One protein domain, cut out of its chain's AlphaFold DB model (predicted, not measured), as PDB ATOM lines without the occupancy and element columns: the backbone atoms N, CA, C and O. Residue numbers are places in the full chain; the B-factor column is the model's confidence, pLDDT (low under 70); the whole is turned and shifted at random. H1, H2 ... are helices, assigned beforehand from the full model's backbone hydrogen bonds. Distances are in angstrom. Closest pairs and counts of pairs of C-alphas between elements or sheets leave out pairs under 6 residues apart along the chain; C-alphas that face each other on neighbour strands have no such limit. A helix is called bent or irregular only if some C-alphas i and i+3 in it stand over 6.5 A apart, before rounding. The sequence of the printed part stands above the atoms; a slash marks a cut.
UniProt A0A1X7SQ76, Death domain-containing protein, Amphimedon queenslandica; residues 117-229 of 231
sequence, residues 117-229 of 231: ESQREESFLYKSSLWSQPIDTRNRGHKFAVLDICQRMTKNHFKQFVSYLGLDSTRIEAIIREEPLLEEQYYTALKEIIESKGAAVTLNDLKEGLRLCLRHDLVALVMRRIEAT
ATOM      1  N   GLU A 117      20.097  41.517  17.740       39.59
ATOM      2  CA  GLU A 117      21.057  42.610  17.549       39.59
ATOM      3  C   GLU A 117      22.462  42.105  17.239       39.59
ATOM      4  O   GLU A 117      23.050  42.603  16.293       39.59
ATOM      5  N   SER A 118      22.979  41.068  17.910       36.75
ATOM      6  CA  SER A 118      24.288  40.492  17.542       36.75
ATOM      7  C   SER A 118      24.277  39.778  16.184       36.75
ATOM      8  O   SER A 118      25.241  39.887  15.430       36.75
ATOM      9  N   GLN A 119      23.185  39.095  15.818       36.53
ATOM     10  CA  GLN A 119      23.063  38.473  14.491       36.53
ATOM     11  C   GLN A 119      22.792  39.501  13.381       36.53
ATOM     12  O   GLN A 119      23.260  39.331  12.250       36.53
ATOM     13  N   ARG A 120      22.080  40.596  13.692       40.72
ATOM     14  CA  ARG A 120      21.960  41.754  12.795       40.72
ATOM     15  C   ARG A 120      23.266  42.529  12.695       40.72
ATOM     16  O   ARG A 120      23.583  42.922  11.586       40.72
ATOM     17  N   GLU A 121      24.033  42.701  13.768       42.25
ATOM     18  CA  GLU A 121      25.355  43.342  13.755       42.25
ATOM     19  C   GLU A 121      26.334  42.532  12.907       42.25
ATOM     20  O   GLU A 121      26.961  43.101  12.019       42.25
ATOM     21  N   GLU A 122      26.421  41.208  13.072       38.94
ATOM     22  CA  GLU A 122      27.255  40.375  12.194       38.94
ATOM     23  C   GLU A 122      26.770  40.421  10.735       38.94
ATOM     24  O   GLU A 122      27.580  40.607   9.829       38.94
ATOM     25  N   SER A 123      25.460  40.352  10.471       41.19
ATOM     26  CA  SER A 123      24.929  40.491   9.101       41.19
ATOM     27  C   SER A 123      25.119  41.889   8.497       41.19
ATOM     28  O   SER A 123      25.320  42.006   7.287       41.19
ATOM     29  N   PHE A 124      25.048  42.949   9.302       46.78
ATOM     30  CA  PHE A 124      25.213  44.343   8.884       46.78
ATOM     31  C   PHE A 124      26.682  44.646   8.597       46.78
ATOM     32  O   PHE A 124      27.013  45.142   7.520       46.78
ATOM     33  N   LEU A 125      27.573  44.229   9.500       48.06
ATOM     34  CA  LEU A 125      29.014  44.313   9.316       48.06
ATOM     35  C   LEU A 125      29.444  43.532   8.074       48.06
ATOM     36  O   LEU A 125      30.261  44.031   7.316       48.06
ATOM     37  N   TYR A 126      28.876  42.358   7.786       49.88
ATOM     38  CA  TYR A 126      29.233  41.592   6.584       49.88
ATOM     39  C   TYR A 126      28.631  42.118   5.270       49.88
ATOM     40  O   TYR A 126      29.163  41.791   4.211       49.88
ATOM     41  N   LYS A 127      27.576  42.945   5.313       46.22
ATOM     42  CA  LYS A 127      26.950  43.565   4.124       46.22
ATOM     43  C   LYS A 127      27.394  45.007   3.861       46.22
ATOM     44  O   LYS A 127      26.952  45.613   2.885       46.22
ATOM     45  N   SER A 128      28.244  45.569   4.716       55.44
ATOM     46  CA  SER A 128      28.671  46.961   4.605       55.44
ATOM     47  C   SER A 128      29.550  47.199   3.370       55.44
ATOM     48  O   SER A 128      30.601  46.577   3.212       55.44
ATOM     49  N   SER A 129      29.158  48.161   2.523       63.19
ATOM     50  CA  SER A 129      29.961  48.654   1.381       63.19
ATOM     51  C   SER A 129      31.306  49.279   1.792       63.19
ATOM     52  O   SER A 129      32.139  49.592   0.942       63.19
ATOM     53  N   LEU A 130      31.541  49.443   3.099       65.62
ATOM     54  CA  LEU A 130      32.796  49.934   3.658       65.62
ATOM     55  C   LEU A 130      33.960  48.979   3.380       65.62
ATOM     56  O   LEU A 130      35.063  49.441   3.124       65.62
ATOM     57  N   TRP A 131      33.736  47.663   3.344       69.06
ATOM     58  CA  TRP A 131      34.830  46.702   3.160       69.06
ATOM     59  C   TRP A 131      35.555  46.840   1.820       69.06
ATOM     60  O   TRP A 131      36.753  46.592   1.742       69.06
ATOM     61  N   SER A 132      34.860  47.285   0.774       71.69
ATOM     62  CA  SER A 132      35.463  47.539  -0.538       71.69
ATOM     63  C   SER A 132      36.274  48.837  -0.612       71.69
ATOM     64  O   SER A 132      36.856  49.122  -1.657       71.69
ATOM     65  N   GLN A 133      36.303  49.649   0.450       72.88
ATOM     66  CA  GLN A 133      37.034  50.911   0.430       72.88
ATOM     67  C   GLN A 133      38.545  50.686   0.563       72.88
ATOM     68  O   GLN A 133      38.972  49.845   1.363       72.88
ATOM     69  N   PRO A 134      39.360  51.453  -0.182       76.75
ATOM     70  CA  PRO A 134      40.800  51.467   0.007       76.75
ATOM     71  C   PRO A 134      41.173  51.984   1.395       76.75
ATOM     72  O   PRO A 134      40.548  52.909   1.926       76.75
ATOM     73  N   ILE A 135      42.240  51.425   1.961       74.06
ATOM     74  CA  ILE A 135      42.813  51.939   3.204       74.06
ATOM     75  C   ILE A 135      43.450  53.303   2.928       74.06
ATOM     76  O   ILE A 135      44.513  53.412   2.324       74.06
ATOM     77  N   ASP A 136      42.815  54.354   3.427       72.81
ATOM     78  CA  ASP A 136      43.400  55.695   3.477       72.81
ATOM     79  C   ASP A 136      44.168  55.922   4.791       72.81
ATOM     80  O   ASP A 136      43.567  56.045   5.855       72.81
ATOM     81  N   THR A 137      45.497  56.028   4.732       66.50
ATOM     82  CA  THR A 137      46.353  56.303   5.903       66.50
ATOM     83  C   THR A 137      46.215  57.730   6.450       66.50
ATOM     84  O   THR A 137      46.662  58.003   7.571       66.50
ATOM     85  N   ARG A 138      45.586  58.642   5.694       68.25
ATOM     86  CA  ARG A 138      45.225  59.999   6.138       68.25
ATOM     87  C   ARG A 138      43.903  60.009   6.905       68.25
ATOM     88  O   ARG A 138      43.682  60.910   7.718       68.25
ATOM     89  N   ASN A 139      43.057  58.999   6.706       74.19
ATOM     90  CA  ASN A 139      41.844  58.803   7.484       74.19
ATOM     91  C   ASN A 139      42.204  58.324   8.903       74.19
ATOM     92  O   ASN A 139      42.857  57.294   9.101       74.19
ATOM     93  N   ARG A 140      41.766  59.082   9.917       69.38
ATOM     94  CA  ARG A 140      42.056  58.771  11.326       69.38
ATOM     95  C   ARG A 140      41.481  57.422  11.752       69.38
ATOM     96  O   ARG A 140      42.173  56.703  12.462       69.38
ATOM     97  N   GLY A 141      40.283  57.060  11.302       70.00
ATOM     98  CA  GLY A 141      39.644  55.771  11.568       70.00
ATOM     99  C   GLY A 141      40.456  54.587  11.095       70.00
ATOM    100  O   GLY A 141      40.753  53.685  11.874       70.00
ATOM    101  N   HIS A 142      40.884  54.631   9.838       74.75
ATOM    102  CA  HIS A 142      41.739  53.600   9.256       74.75
ATOM    103  C   HIS A 142      43.080  53.508   9.988       74.75
ATOM    104  O   HIS A 142      43.503  52.418  10.372       74.75
ATOM    105  N   LYS A 143      43.719  54.654  10.266       70.19
ATOM    106  CA  LYS A 143      44.970  54.708  11.035       70.19
ATOM    107  C   LYS A 143      44.810  54.083  12.424       70.19
ATOM    108  O   LYS A 143      45.648  53.299  12.860       70.19
ATOM    109  N   PHE A 144      43.726  54.410  13.115       70.12
ATOM    110  CA  PHE A 144      43.430  53.906  14.448       70.12
ATOM    111  C   PHE A 144      43.036  52.430  14.462       70.12
ATOM    112  O   PHE A 144      43.371  51.739  15.421       70.12
ATOM    113  N   ALA A 145      42.347  51.946  13.433       72.81
ATOM    114  CA  ALA A 145      42.029  50.535  13.283       72.81
ATOM    115  C   ALA A 145      43.297  49.706  13.040       72.81
ATOM    116  O   ALA A 145      43.481  48.665  13.666       72.81
ATOM    117  N   VAL A 146      44.211  50.209  12.205       69.31
ATOM    118  CA  VAL A 146      45.532  49.604  11.993       69.31
ATOM    119  C   VAL A 146      46.317  49.529  13.303       69.31
ATOM    120  O   VAL A 146      46.794  48.458  13.658       69.31
ATOM    121  N   LEU A 147      46.393  50.618  14.071       67.12
ATOM    122  CA  LEU A 147      47.096  50.620  15.362       67.12
ATOM    123  C   LEU A 147      46.504  49.619  16.368       67.12
ATOM    124  O   LEU A 147      47.250  48.926  17.059       67.12
ATOM    125  N   ASP A 148      45.178  49.496  16.422       72.31
ATOM    126  CA  ASP A 148      44.504  48.536  17.301       72.31
ATOM    127  C   ASP A 148      44.791  47.078  16.908       72.31
ATOM    128  O   ASP A 148      44.922  46.219  17.787       72.31
ATOM    129  N   ILE A 149      44.920  46.796  15.606       73.69
ATOM    130  CA  ILE A 149      45.397  45.501  15.111       73.69
ATOM    131  C   ILE A 149      46.819  45.254  15.638       73.69
ATOM    132  O   ILE A 149      47.073  44.215  16.251       73.69
ATOM    133  N   CYS A 150      47.720  46.228  15.479       67.69
ATOM    134  CA  CYS A 150      49.122  46.109  15.887       67.69
ATOM    135  C   CYS A 150      49.276  45.811  17.383       67.69
ATOM    136  O   CYS A 150      49.985  44.881  17.762       67.69
ATOM    137  N   GLN A 151      48.566  46.549  18.239       65.75
ATOM    138  CA  GLN A 151      48.672  46.411  19.697       65.75
ATOM    139  C   GLN A 151      48.176  45.066  20.224       65.75
ATOM    140  O   GLN A 151      48.530  44.643  21.326       65.75
ATOM    141  N   ARG A 152      47.318  44.391  19.459       71.69
ATOM    142  CA  ARG A 152      46.657  43.164  19.899       71.69
ATOM    143  C   ARG A 152      47.213  41.924  19.224       71.69
ATOM    144  O   ARG A 152      46.776  40.825  19.574       71.69
ATOM    145  N   MET A 153      48.139  42.056  18.277       71.50
ATOM    146  CA  MET A 153      48.774  40.945  17.572       71.50
ATOM    147  C   MET A 153      50.129  40.583  18.177       71.50
ATOM    148  O   MET A 153      50.881  41.418  18.664       71.50
ATOM    149  N   THR A 154      50.452  39.291  18.151       75.88
ATOM    150  CA  THR A 154      51.805  38.827  18.483       75.88
ATOM    151  C   THR A 154      52.697  38.920  17.248       75.88
ATOM    152  O   THR A 154      52.197  38.777  16.132       75.88
ATOM    153  N   LYS A 155      54.020  38.934  17.442       70.50
ATOM    154  CA  LYS A 155      55.013  38.912  16.354       70.50
ATOM    155  C   LYS A 155      54.783  37.811  15.296       70.50
ATOM    156  O   LYS A 155      54.977  38.074  14.116       70.50
ATOM    157  N   ASN A 156      54.333  36.613  15.684       74.81
ATOM    158  CA  ASN A 156      54.076  35.512  14.739       74.81
ATOM    159  C   ASN A 156      52.824  35.743  13.884       74.81
ATOM    160  O   ASN A 156      52.910  35.694  12.659       74.81
ATOM    161  N   HIS A 157      51.693  36.074  14.517       75.19
ATOM    162  CA  HIS A 157      50.469  36.469  13.811       75.19
ATOM    163  C   HIS A 157      50.722  37.615  12.824       75.19
ATOM    164  O   HIS A 157      50.166  37.630  11.734       75.19
ATOM    165  N   PHE A 158      51.585  38.565  13.181       76.50
ATOM    166  CA  PHE A 158      51.953  39.655  12.288       76.50
ATOM    167  C   PHE A 158      52.679  39.190  11.040       76.50
ATOM    168  O   PHE A 158      52.244  39.534   9.950       76.50
ATOM    169  N   LYS A 159      53.734  38.376  11.180       77.56
ATOM    170  CA  LYS A 159      54.464  37.839  10.022       77.56
ATOM    171  C   LYS A 159      53.524  37.131   9.047       77.56
ATOM    172  O   LYS A 159      53.628  37.339   7.844       77.56
ATOM    173  N   GLN A 160      52.593  36.332   9.570       77.50
ATOM    174  CA  GLN A 160      51.574  35.657   8.761       77.50
ATOM    175  C   GLN A 160      50.650  36.660   8.061       77.50
ATOM    176  O   GLN A 160      50.396  36.533   6.867       77.50
ATOM    177  N   PHE A 161      50.202  37.683   8.785       81.88
ATOM    178  CA  PHE A 161      49.306  38.711   8.271       81.88
ATOM    179  C   PHE A 161      49.934  39.568   7.170       81.88
ATOM    180  O   PHE A 161      49.346  39.708   6.102       81.88
ATOM    181  N   VAL A 162      51.139  40.108   7.376       81.06
ATOM    182  CA  VAL A 162      51.796  40.932   6.345       81.06
ATOM    183  C   VAL A 162      52.272  40.106   5.152       81.06
ATOM    184  O   VAL A 162      52.241  40.602   4.030       81.06
ATOM    185  N   SER A 163      52.608  38.830   5.366       82.50
ATOM    186  CA  SER A 163      52.873  37.878   4.283       82.50
ATOM    187  C   SER A 163      51.626  37.631   3.431       82.50
ATOM    188  O   SER A 163      51.683  37.725   2.207       82.50
ATOM    189  N   TYR A 164      50.463  37.425   4.063       82.12
ATOM    190  CA  TYR A 164      49.185  37.310   3.352       82.12
ATOM    191  C   TYR A 164      48.861  38.567   2.539       82.12
ATOM    192  O   TYR A 164      48.449  38.491   1.381       82.12
ATOM    193  N   LEU A 165      49.110  39.740   3.120       77.25
ATOM    194  CA  LEU A 165      48.933  41.011   2.428       77.25
ATOM    195  C   LEU A 165      49.974  41.256   1.322       77.25
ATOM    196  O   LEU A 165      49.871  42.257   0.613       77.25
ATOM    197  N   GLY A 166      50.899  40.323   1.091       78.44
ATOM    198  CA  GLY A 166      51.802  40.295  -0.056       78.44
ATOM    199  C   GLY A 166      53.177  40.902   0.196       78.44
ATOM    200  O   GLY A 166      53.882  41.167  -0.774       78.44
ATOM    201  N   LEU A 167      53.558  41.130   1.455       83.31
ATOM    202  CA  LEU A 167      54.920  41.524   1.800       83.31
ATOM    203  C   LEU A 167      55.823  40.289   1.817       83.31
ATOM    204  O   LEU A 167      55.502  39.284   2.453       83.31
ATOM    205  N   ASP A 168      56.954  40.345   1.121       84.69
ATOM    206  CA  ASP A 168      57.858  39.204   1.046       84.69
ATOM    207  C   ASP A 168      58.594  38.967   2.375       84.69
ATOM    208  O   ASP A 168      58.839  39.883   3.166       84.69
ATOM    209  N   SER A 169      58.977  37.715   2.626       78.00
ATOM    210  CA  SER A 169      59.649  37.313   3.866       78.00
ATOM    211  C   SER A 169      60.972  38.047   4.096       78.00
ATOM    212  O   SER A 169      61.299  38.371   5.237       78.00
ATOM    213  N   THR A 170      61.713  38.362   3.036       85.56
ATOM    214  CA  THR A 170      62.969  39.121   3.103       85.56
ATOM    215  C   THR A 170      62.730  40.544   3.588       85.56
ATOM    216  O   THR A 170      63.468  41.018   4.458       85.56
ATOM    217  N   ARG A 171      61.687  41.216   3.080       88.31
ATOM    218  CA  ARG A 171      61.322  42.564   3.525       88.31
ATOM    219  C   ARG A 171      60.769  42.566   4.942       88.31
ATOM    220  O   ARG A 171      61.155  43.428   5.725       88.31
ATOM    221  N   ILE A 172      59.976  41.566   5.323       83.81
ATOM    222  CA  ILE A 172      59.514  41.401   6.710       83.81
ATOM    223  C   ILE A 172      60.709  41.338   7.678       83.81
ATOM    224  O   ILE A 172      60.730  42.043   8.686       83.81
ATOM    225  N   GLU A 173      61.738  40.541   7.367       84.19
ATOM    226  CA  GLU A 173      62.952  40.460   8.196       84.19
ATOM    227  C   GLU A 173      63.822  41.728   8.129       84.19
ATOM    228  O   GLU A 173      64.599  41.995   9.048       84.19
ATOM    229  N   ALA A 174      63.739  42.511   7.052       87.12
ATOM    230  CA  ALA A 174      64.398  43.814   6.968       87.12
ATOM    231  C   ALA A 174      63.721  44.833   7.897       87.12
ATOM    232  O   ALA A 174      64.396  45.418   8.736       87.12
ATOM    233  N   ILE A 175      62.390  44.936   7.863       84.69
ATOM    234  CA  ILE A 175      61.611  45.827   8.739       84.69
ATOM    235  C   ILE A 175      61.822  45.484  10.217       84.69
ATOM    236  O   ILE A 175      62.007  46.373  11.042       84.69
ATOM    237  N   ILE A 176      61.866  44.194  10.568       81.38
ATOM    238  CA  ILE A 176      62.140  43.749  11.946       81.38
ATOM    239  C   ILE A 176      63.532  44.182  12.436       81.38
ATOM    240  O   ILE A 176      63.738  44.313  13.644       81.38
ATOM    241  N   ARG A 177      64.493  44.361  11.523       85.31
ATOM    242  CA  ARG A 177      65.848  44.833  11.837       85.31
ATOM    243  C   ARG A 177      65.953  46.356  11.852       85.31
ATOM    244  O   ARG A 177      66.720  46.880  12.651       85.31
ATOM    245  N   GLU A 178      65.228  47.029  10.963       87.94
ATOM    246  CA  GLU A 178      65.215  48.489  10.818       87.94
ATOM    247  C   GLU A 178      64.468  49.166  11.972       87.94
ATOM    248  O   GLU A 178      64.948  50.163  12.506       87.94
ATOM    249  N   GLU A 179      63.345  48.588  12.401       85.88
ATOM    250  CA  GLU A 179      62.457  49.180  13.400       85.88
ATOM    251  C   GLU A 179      62.571  48.426  14.740       85.88
ATOM    252  O   GLU A 179      62.249  47.235  14.810       85.88
ATOM    253  N   PRO A 180      63.011  49.066  15.839       73.88
ATOM    254  CA  PRO A 180      63.198  48.396  17.129       73.88
ATOM    255  C   PRO A 180      61.878  48.162  17.875       73.88
ATOM    256  O   PRO A 180      61.769  47.225  18.675       73.88
ATOM    257  N   LEU A 181      60.872  49.004  17.627       77.31
ATOM    258  CA  LEU A 181      59.569  48.922  18.274       77.31
ATOM    259  C   LEU A 181      58.604  48.086  17.440       77.31
ATOM    260  O   LEU A 181      58.487  48.249  16.230       77.31
ATOM    261  N   LEU A 182      57.854  47.211  18.116       70.25
ATOM    262  CA  LEU A 182      56.852  46.367  17.469       70.25
ATOM    263  C   LEU A 182      55.797  47.220  16.745       70.25
ATOM    264  O   LEU A 182      55.410  46.900  15.636       70.25
ATOM    265  N   GLU A 183      55.366  48.334  17.333       68.94
ATOM    266  CA  GLU A 183      54.391  49.227  16.695       68.94
ATOM    267  C   GLU A 183      54.935  49.861  15.400       68.94
ATOM    268  O   GLU A 183      54.207  49.943  14.410       68.94
ATOM    269  N   GLU A 184      56.219  50.235  15.378       75.81
ATOM    270  CA  GLU A 184      56.888  50.828  14.211       75.81
ATOM    271  C   GLU A 184      57.114  49.791  13.106       75.81
ATOM    272  O   GLU A 184      56.773  50.058  11.957       75.81
ATOM    273  N   GLN A 185      57.527  48.563  13.453       77.94
ATOM    274  CA  GLN A 185      57.614  47.443  12.501       77.94
ATOM    275  C   GLN A 185      56.293  47.238  11.748       77.94
ATOM    276  O   GLN A 185      56.271  47.001  10.540       77.94
ATOM    277  N   TYR A 186      55.170  47.325  12.458       72.94
ATOM    278  CA  TYR A 186      53.864  47.059  11.868       72.94
ATOM    279  C   TYR A 186      53.383  48.228  11.026       72.94
ATOM    280  O   TYR A 186      52.820  48.018   9.950       72.94
ATOM    281  N   TYR A 187      53.605  49.448  11.512       74.06
ATOM    282  CA  TYR A 187      53.270  50.649  10.769       74.06
ATOM    283  C   TYR A 187      54.053  50.713   9.456       74.06
ATOM    284  O   TYR A 187      53.445  50.911   8.407       74.06
ATOM    285  N   THR A 188      55.363  50.464   9.499       81.12
ATOM    286  CA  THR A 188      56.236  50.454   8.321       81.12
ATOM    287  C   THR A 188      55.824  49.356   7.336       81.12
ATOM    288  O   THR A 188      55.624  49.648   6.160       81.12
ATOM    289  N   ALA A 189      55.553  48.129   7.801       82.06
ATOM    290  CA  ALA A 189      55.104  47.039   6.926       82.06
ATOM    291  C   ALA A 189      53.761  47.326   6.243       82.06
ATOM    292  O   ALA A 189      53.622  47.130   5.037       82.06
ATOM    293  N   LEU A 190      52.768  47.812   6.989       74.81
ATOM    294  CA  LEU A 190      51.461  48.135   6.416       74.81
ATOM    295  C   LEU A 190      51.524  49.341   5.488       74.81
ATOM    296  O   LEU A 190      50.882  49.330   4.439       74.81
ATOM    297  N   LYS A 191      52.315  50.356   5.838       76.50
ATOM    298  CA  LYS A 191      52.562  51.506   4.974       76.50
ATOM    299  C   LYS A 191      53.177  51.064   3.648       76.50
ATOM    300  O   LYS A 191      52.663  51.448   2.607       76.50
ATOM    301  N   GLU A 192      54.191  50.205   3.672       82.06
ATOM    302  CA  GLU A 192      54.814  49.676   2.454       82.06
ATOM    303  C   GLU A 192      53.875  48.805   1.627       82.06
ATOM    304  O   GLU A 192      53.870  48.898   0.402       82.06
ATOM    305  N   ILE A 193      53.040  47.981   2.261       77.38
ATOM    306  CA  ILE A 193      52.004  47.208   1.566       77.38
ATOM    307  C   ILE A 193      51.030  48.151   0.843       77.38
ATOM    308  O   ILE A 193      50.719  47.937  -0.328       77.38
ATOM    309  N   ILE A 194      50.571  49.207   1.520       70.94
ATOM    310  CA  ILE A 194      49.641  50.198   0.960       70.94
ATOM    311  C   ILE A 194      50.316  51.020  -0.150       70.94
ATOM    312  O   ILE A 194      49.696  51.308  -1.168       70.94
ATOM    313  N   GLU A 195      51.590  51.382   0.006       73.31
ATOM    314  CA  GLU A 195      52.344  52.150  -0.991       73.31
ATOM    315  C   GLU A 195      52.719  51.301  -2.217       73.31
ATOM    316  O   GLU A 195      52.619  51.785  -3.344       73.31
ATOM    317  N   SER A 196      53.083  50.029  -2.026       73.75
ATOM    318  CA  SER A 196      53.476  49.102  -3.103       73.75
ATOM    319  C   SER A 196      52.294  48.596  -3.927       73.75
ATOM    320  O   SER A 196      52.403  48.472  -5.147       73.75
ATOM    321  N   LYS A 197      51.151  48.325  -3.286       64.62
ATOM    322  CA  LYS A 197      49.915  47.908  -3.967       64.62
ATOM    323  C   LYS A 197      49.008  49.089  -4.343       64.62
ATOM    324  O   LYS A 197      48.014  48.897  -5.043       64.62
ATOM    325  N   GLY A 198      49.330  50.305  -3.905       58.78
ATOM    326  CA  GLY A 198      48.479  51.484  -4.061       58.78
ATOM    327  C   GLY A 198      47.128  51.339  -3.345       58.78
ATOM    328  O   GLY A 198      46.957  50.532  -2.433       58.78
ATOM    329  N   ALA A 199      46.115  52.074  -3.818       56.69
ATOM    330  CA  ALA A 199      44.728  51.984  -3.339       56.69
ATOM    331  C   ALA A 199      44.045  50.616  -3.606       56.69
ATOM    332  O   ALA A 199      42.830  50.504  -3.489       56.69
ATOM    333  N   ALA A 200      44.788  49.574  -3.992       64.50
ATOM    334  CA  ALA A 200      44.242  48.235  -4.188       64.50
ATOM    335  C   ALA A 200      44.055  47.467  -2.872       64.50
ATOM    336  O   ALA A 200      43.305  46.498  -2.855       64.50
ATOM    337  N   VAL A 201      44.715  47.878  -1.780       73.12
ATOM    338  CA  VAL A 201      44.526  47.243  -0.469       73.12
ATOM    339  C   VAL A 201      43.271  47.808   0.174       73.12
ATOM    340  O   VAL A 201      43.209  48.982   0.556       73.12
ATOM    341  N   THR A 202      42.263  46.959   0.276       79.38
ATOM    342  CA  THR A 202      40.954  47.298   0.817       79.38
ATOM    343  C   THR A 202      40.848  46.920   2.287       79.38
ATOM    344  O   THR A 202      41.608  46.106   2.820       79.38
ATOM    345  N   LEU A 203      39.843  47.472   2.960       76.38
ATOM    346  CA  LEU A 203      39.458  47.008   4.291       76.38
ATOM    347  C   LEU A 203      39.094  45.511   4.286       76.38
ATOM    348  O   LEU A 203      39.313  44.825   5.284       76.38
ATOM    349  N   ASN A 204      38.579  44.981   3.171       80.00
ATOM    350  CA  ASN A 204      38.284  43.559   3.015       80.00
ATOM    351  C   ASN A 204      39.555  42.695   3.035       80.00
ATOM    352  O   ASN A 204      39.539  41.596   3.583       80.00
ATOM    353  N   ASP A 205      40.670  43.201   2.509       78.31
ATOM    354  CA  ASP A 205      41.953  42.494   2.571       78.31
ATOM    355  C   ASP A 205      42.472  42.415   4.013       78.31
ATOM    356  O   ASP A 205      42.964  41.366   4.436       78.31
ATOM    357  N   LEU A 206      42.274  43.475   4.813       78.50
ATOM    358  CA  LEU A 206      42.542  43.430   6.257       78.50
ATOM    359  C   LEU A 206      41.636  42.415   6.955       78.50
ATOM    360  O   LEU A 206      42.108  41.645   7.787       78.50
ATOM    361  N   LYS A 207      40.343  42.394   6.616       79.44
ATOM    362  CA  LYS A 207      39.374  41.451   7.185       79.44
ATOM    363  C   LYS A 207      39.778  40.007   6.934       79.44
ATOM    364  O   LYS A 207      39.834  39.225   7.882       79.44
ATOM    365  N   GLU A 208      40.058  39.658   5.683       79.75
ATOM    366  CA  GLU A 208      40.434  38.292   5.323       79.75
ATOM    367  C   GLU A 208      41.798  37.917   5.902       79.75
ATOM    368  O   GLU A 208      41.942  36.820   6.437       79.75
ATOM    369  N   GLY A 209      42.763  38.842   5.930       77.56
ATOM    370  CA  GLY A 209      44.045  38.609   6.596       77.56
ATOM    371  C   GLY A 209      43.883  38.331   8.093       77.56
ATOM    372  O   GLY A 209      44.457  37.376   8.616       77.56
ATOM    373  N   LEU A 210      43.050  39.108   8.791       79.00
ATOM    374  CA  LEU A 210      42.748  38.876  10.206       79.00
ATOM    375  C   LEU A 210      42.018  37.545  10.419       79.00
ATOM    376  O   LEU A 210      42.294  36.850  11.397       79.00
ATOM    377  N   ARG A 211      41.122  37.168   9.502       75.31
ATOM    378  CA  ARG A 211      40.403  35.888   9.534       75.31
ATOM    379  C   ARG A 211      41.359  34.704   9.408       75.31
ATOM    380  O   ARG A 211      41.254  33.755  10.180       75.31
ATOM    381  N   LEU A 212      42.311  34.781   8.481       71.00
ATOM    382  CA  LEU A 212      43.328  33.749   8.262       71.00
ATOM    383  C   LEU A 212      44.297  33.622   9.439       71.00
ATOM    384  O   LEU A 212      44.762  32.526   9.733       71.00
ATOM    385  N   CYS A 213      44.537  34.714  10.164       67.00
ATOM    386  CA  CYS A 213      45.280  34.697  11.422       67.00
ATOM    387  C   CYS A 213      44.422  34.311  12.643       67.00
ATOM    388  O   CYS A 213      44.871  34.500  13.773       67.00
ATOM    389  N   LEU A 214      43.188  33.823  12.446       70.00
ATOM    390  CA  LEU A 214      42.236  33.451  13.505       70.00
ATOM    391  C   LEU A 214      41.913  34.603  14.480       70.00
ATOM    392  O   LEU A 214      41.538  34.387  15.634       70.00
ATOM    393  N   ARG A 215      42.018  35.853  14.012       72.69
ATOM    394  CA  ARG A 215      41.777  37.092  14.773       72.69
ATOM    395  C   ARG A 215      40.421  37.714  14.478       72.69
ATOM    396  O   ARG A 215      40.299  38.912  14.219       72.69
ATOM    397  N   HIS A 216      39.374  36.898  14.565       71.81
ATOM    398  CA  HIS A 216      37.987  37.352  14.416       71.81
ATOM    399  C   HIS A 216      37.610  38.439  15.439       71.81
ATOM    400  O   HIS A 216      36.818  39.327  15.131       71.81
ATOM    401  N   ASP A 217      38.236  38.416  16.621       69.75
ATOM    402  CA  ASP A 217      38.087  39.433  17.669       69.75
ATOM    403  C   ASP A 217      38.506  40.837  17.203       69.75
ATOM    404  O   ASP A 217      37.940  41.837  17.649       69.75
ATOM    405  N   LEU A 218      39.479  40.919  16.292       74.88
ATOM    406  CA  LEU A 218      39.980  42.183  15.758       74.88
ATOM    407  C   LEU A 218      39.141  42.710  14.596       74.88
ATOM    408  O   LEU A 218      39.072  43.920  14.413       74.88
ATOM    409  N   VAL A 219      38.448  41.838  13.862       73.19
ATOM    410  CA  VAL A 219      37.583  42.240  12.740       73.19
ATOM    411  C   VAL A 219      36.449  43.153  13.218       73.19
ATOM    412  O   VAL A 219      36.218  44.215  12.639       73.19
ATOM    413  N   ALA A 220      35.777  42.781  14.313       70.56
ATOM    414  CA  ALA A 220      34.703  43.590  14.894       70.56
ATOM    415  C   ALA A 220      35.218  44.923  15.469       70.56
ATOM    416  O   ALA A 220      34.555  45.953  15.356       70.56
ATOM    417  N   LEU A 221      36.419  44.919  16.060       73.81
ATOM    418  CA  LEU A 221      37.056  46.116  16.616       73.81
ATOM    419  C   LEU A 221      37.420  47.131  15.524       73.81
ATOM    420  O   LEU A 221      37.145  48.323  15.669       73.81
ATOM    421  N   VAL A 222      38.006  46.644  14.429       73.62
ATOM    422  CA  VAL A 222      38.382  47.440  13.255       73.62
ATOM    423  C   VAL A 222      37.161  48.146  12.683       73.62
ATOM    424  O   VAL A 222      37.193  49.360  12.513       73.62
ATOM    425  N   MET A 223      36.055  47.430  12.482       71.75
ATOM    426  CA  MET A 223      34.836  48.036  11.940       71.75
ATOM    427  C   MET A 223      34.252  49.116  12.832       71.75
ATOM    428  O   MET A 223      33.984  50.214  12.351       71.75
ATOM    429  N   ARG A 224      34.136  48.851  14.139       71.31
ATOM    430  CA  ARG A 224      33.623  49.846  15.089       71.31
ATOM    431  C   ARG A 224      34.449  51.131  15.070       71.31
ATOM    432  O   ARG A 224      33.886  52.214  15.164       71.31
ATOM    433  N   ARG A 225      35.774  51.037  14.914       72.50
ATOM    434  CA  ARG A 225      36.656  52.214  14.796       72.50
ATOM    435  C   ARG A 225      36.456  52.989  13.497       72.50
ATOM    436  O   ARG A 225      36.491  54.218  13.513       72.50
ATOM    437  N   ILE A 226      36.269  52.286  12.388       70.56
ATOM    438  CA  ILE A 226      36.063  52.902  11.072       70.56
ATOM    439  C   ILE A 226      34.694  53.584  11.010       70.56
ATOM    440  O   ILE A 226      34.576  54.691  10.492       70.56
ATOM    441  N   GLU A 227      33.673  52.971  11.603       70.38
ATOM    442  CA  GLU A 227      32.335  53.553  11.705       70.38
ATOM    443  C   GLU A 227      32.313  54.769  12.643       70.38
ATOM    444  O   GLU A 227      31.786  55.810  12.262       70.38
ATOM    445  N   ALA A 228      32.976  54.692  13.802       66.50
ATOM    446  CA  ALA A 228      33.023  55.771  14.798       66.50
ATOM    447  C   ALA A 228      33.797  57.033  14.367       66.50
ATOM    448  O   ALA A 228      33.866  57.994  15.124       66.50
ATOM    449  N   THR A 229      34.430  57.029  13.194       60.38
ATOM    450  CA  THR A 229      35.216  58.164  12.669       60.38
ATOM    451  C   THR A 229      34.613  58.779  11.405       60.38
ATOM    452  O   THR A 229      35.261  59.609  10.764       60.38
TER     453      THR A 229
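What this domain is: This is residues 117 to 229 of the 231 residues of the protein "Death domain-containing protein" of Amphimedon queenslandica (UniProt A0A1X7SQ76). Two groups of helices lie side by side along the longest axis: H3, H7 and H8 form a small three-helix bundle, and next to it H4 and H6 run nearly parallel, with H5 packed at a slant on both at the far end. H1 lies at the opposite end, close to H8, and the short H2 packs on H7. The printed part has 113 residues with eight named helices, H1 to H8 in order along the chain, and no named strand; the class is all helix. The whole is compact, with a radius of gyration of the C-alphas of 13.7 A, and its outline is elongated, spanning 45 by 25 by 20 A.

Where its parts are: H1, residues 117 to 127, begins at C-alpha 117 (21.057, 42.610, 17.549). H2 is residues 129 to 132. H3, residues 140 to 152, is 18.4 A long from first to last C-alpha. H4 is residues 155 to 164 and H5 residues 169 to 178. H6, residues 182 to 200, is the longest at 25.1 A, beginning at C-alpha 182 (56.852, 46.367, 17.469); it has a kink of 52 degrees near residue 194 and is irregular, with C-alphas 196 and 199 9.2 A apart. H7 is residues 203 to 212. H8, residues 216 to 227, is 17.4 A long and ends at C-alpha 227 (32.335, 53.553, 11.705).

How they stand to each other: H1 is close to but not clearly touching H8, with C-alphas 125 and 223 closest at 7.4 A. H2 touches H7, with C-alphas 131 and 204 closest at 4.7 A. H3 touches H8 at a shallow tilt of 21 degrees, opposite ways; the closest C-alphas, of Gly 141 and Ile 226, are 4.6 A apart. H7 and H8 form a helical hairpin at 15 degrees, H8 touching with residues 216 to 219 alone; C-alphas 207 and 219 are closest at 5.9 A. H3 touches H6 with residues 146 to 151 alone, C-alphas 150 and 183 being closest at 6.2 A. H4 touches H6 at a shallow tilt of 8 degrees, the same way, with C-alphas 162 and 189 closest at 7.0 A. H5 touches H6 at a steep tilt of 46 degrees, C-alphas 175 and 185 being closest at 5.7 A. H4 and H7 touch only at their ends, with C-alphas 161 and 209 closest at 5.5 A. H5 and H8 are apart. Every O i to N i+4 pair is within hydrogen-bond range in H1, H3, H4, H5 and H7, against 13 of 15 in H6 and 6 of 8 in H8; H2 is too short for such a pair.

The domain as a whole: The two C-alphas farthest apart, of Glu 117 and Arg 177, are 45.2 A apart. The printed part has no cut and no long link. The mean pLDDT of the printed part is 71.2; 31 residues are under 70, among them residues 117 to 131 and 197 to 200, and H1 has a mean of 42.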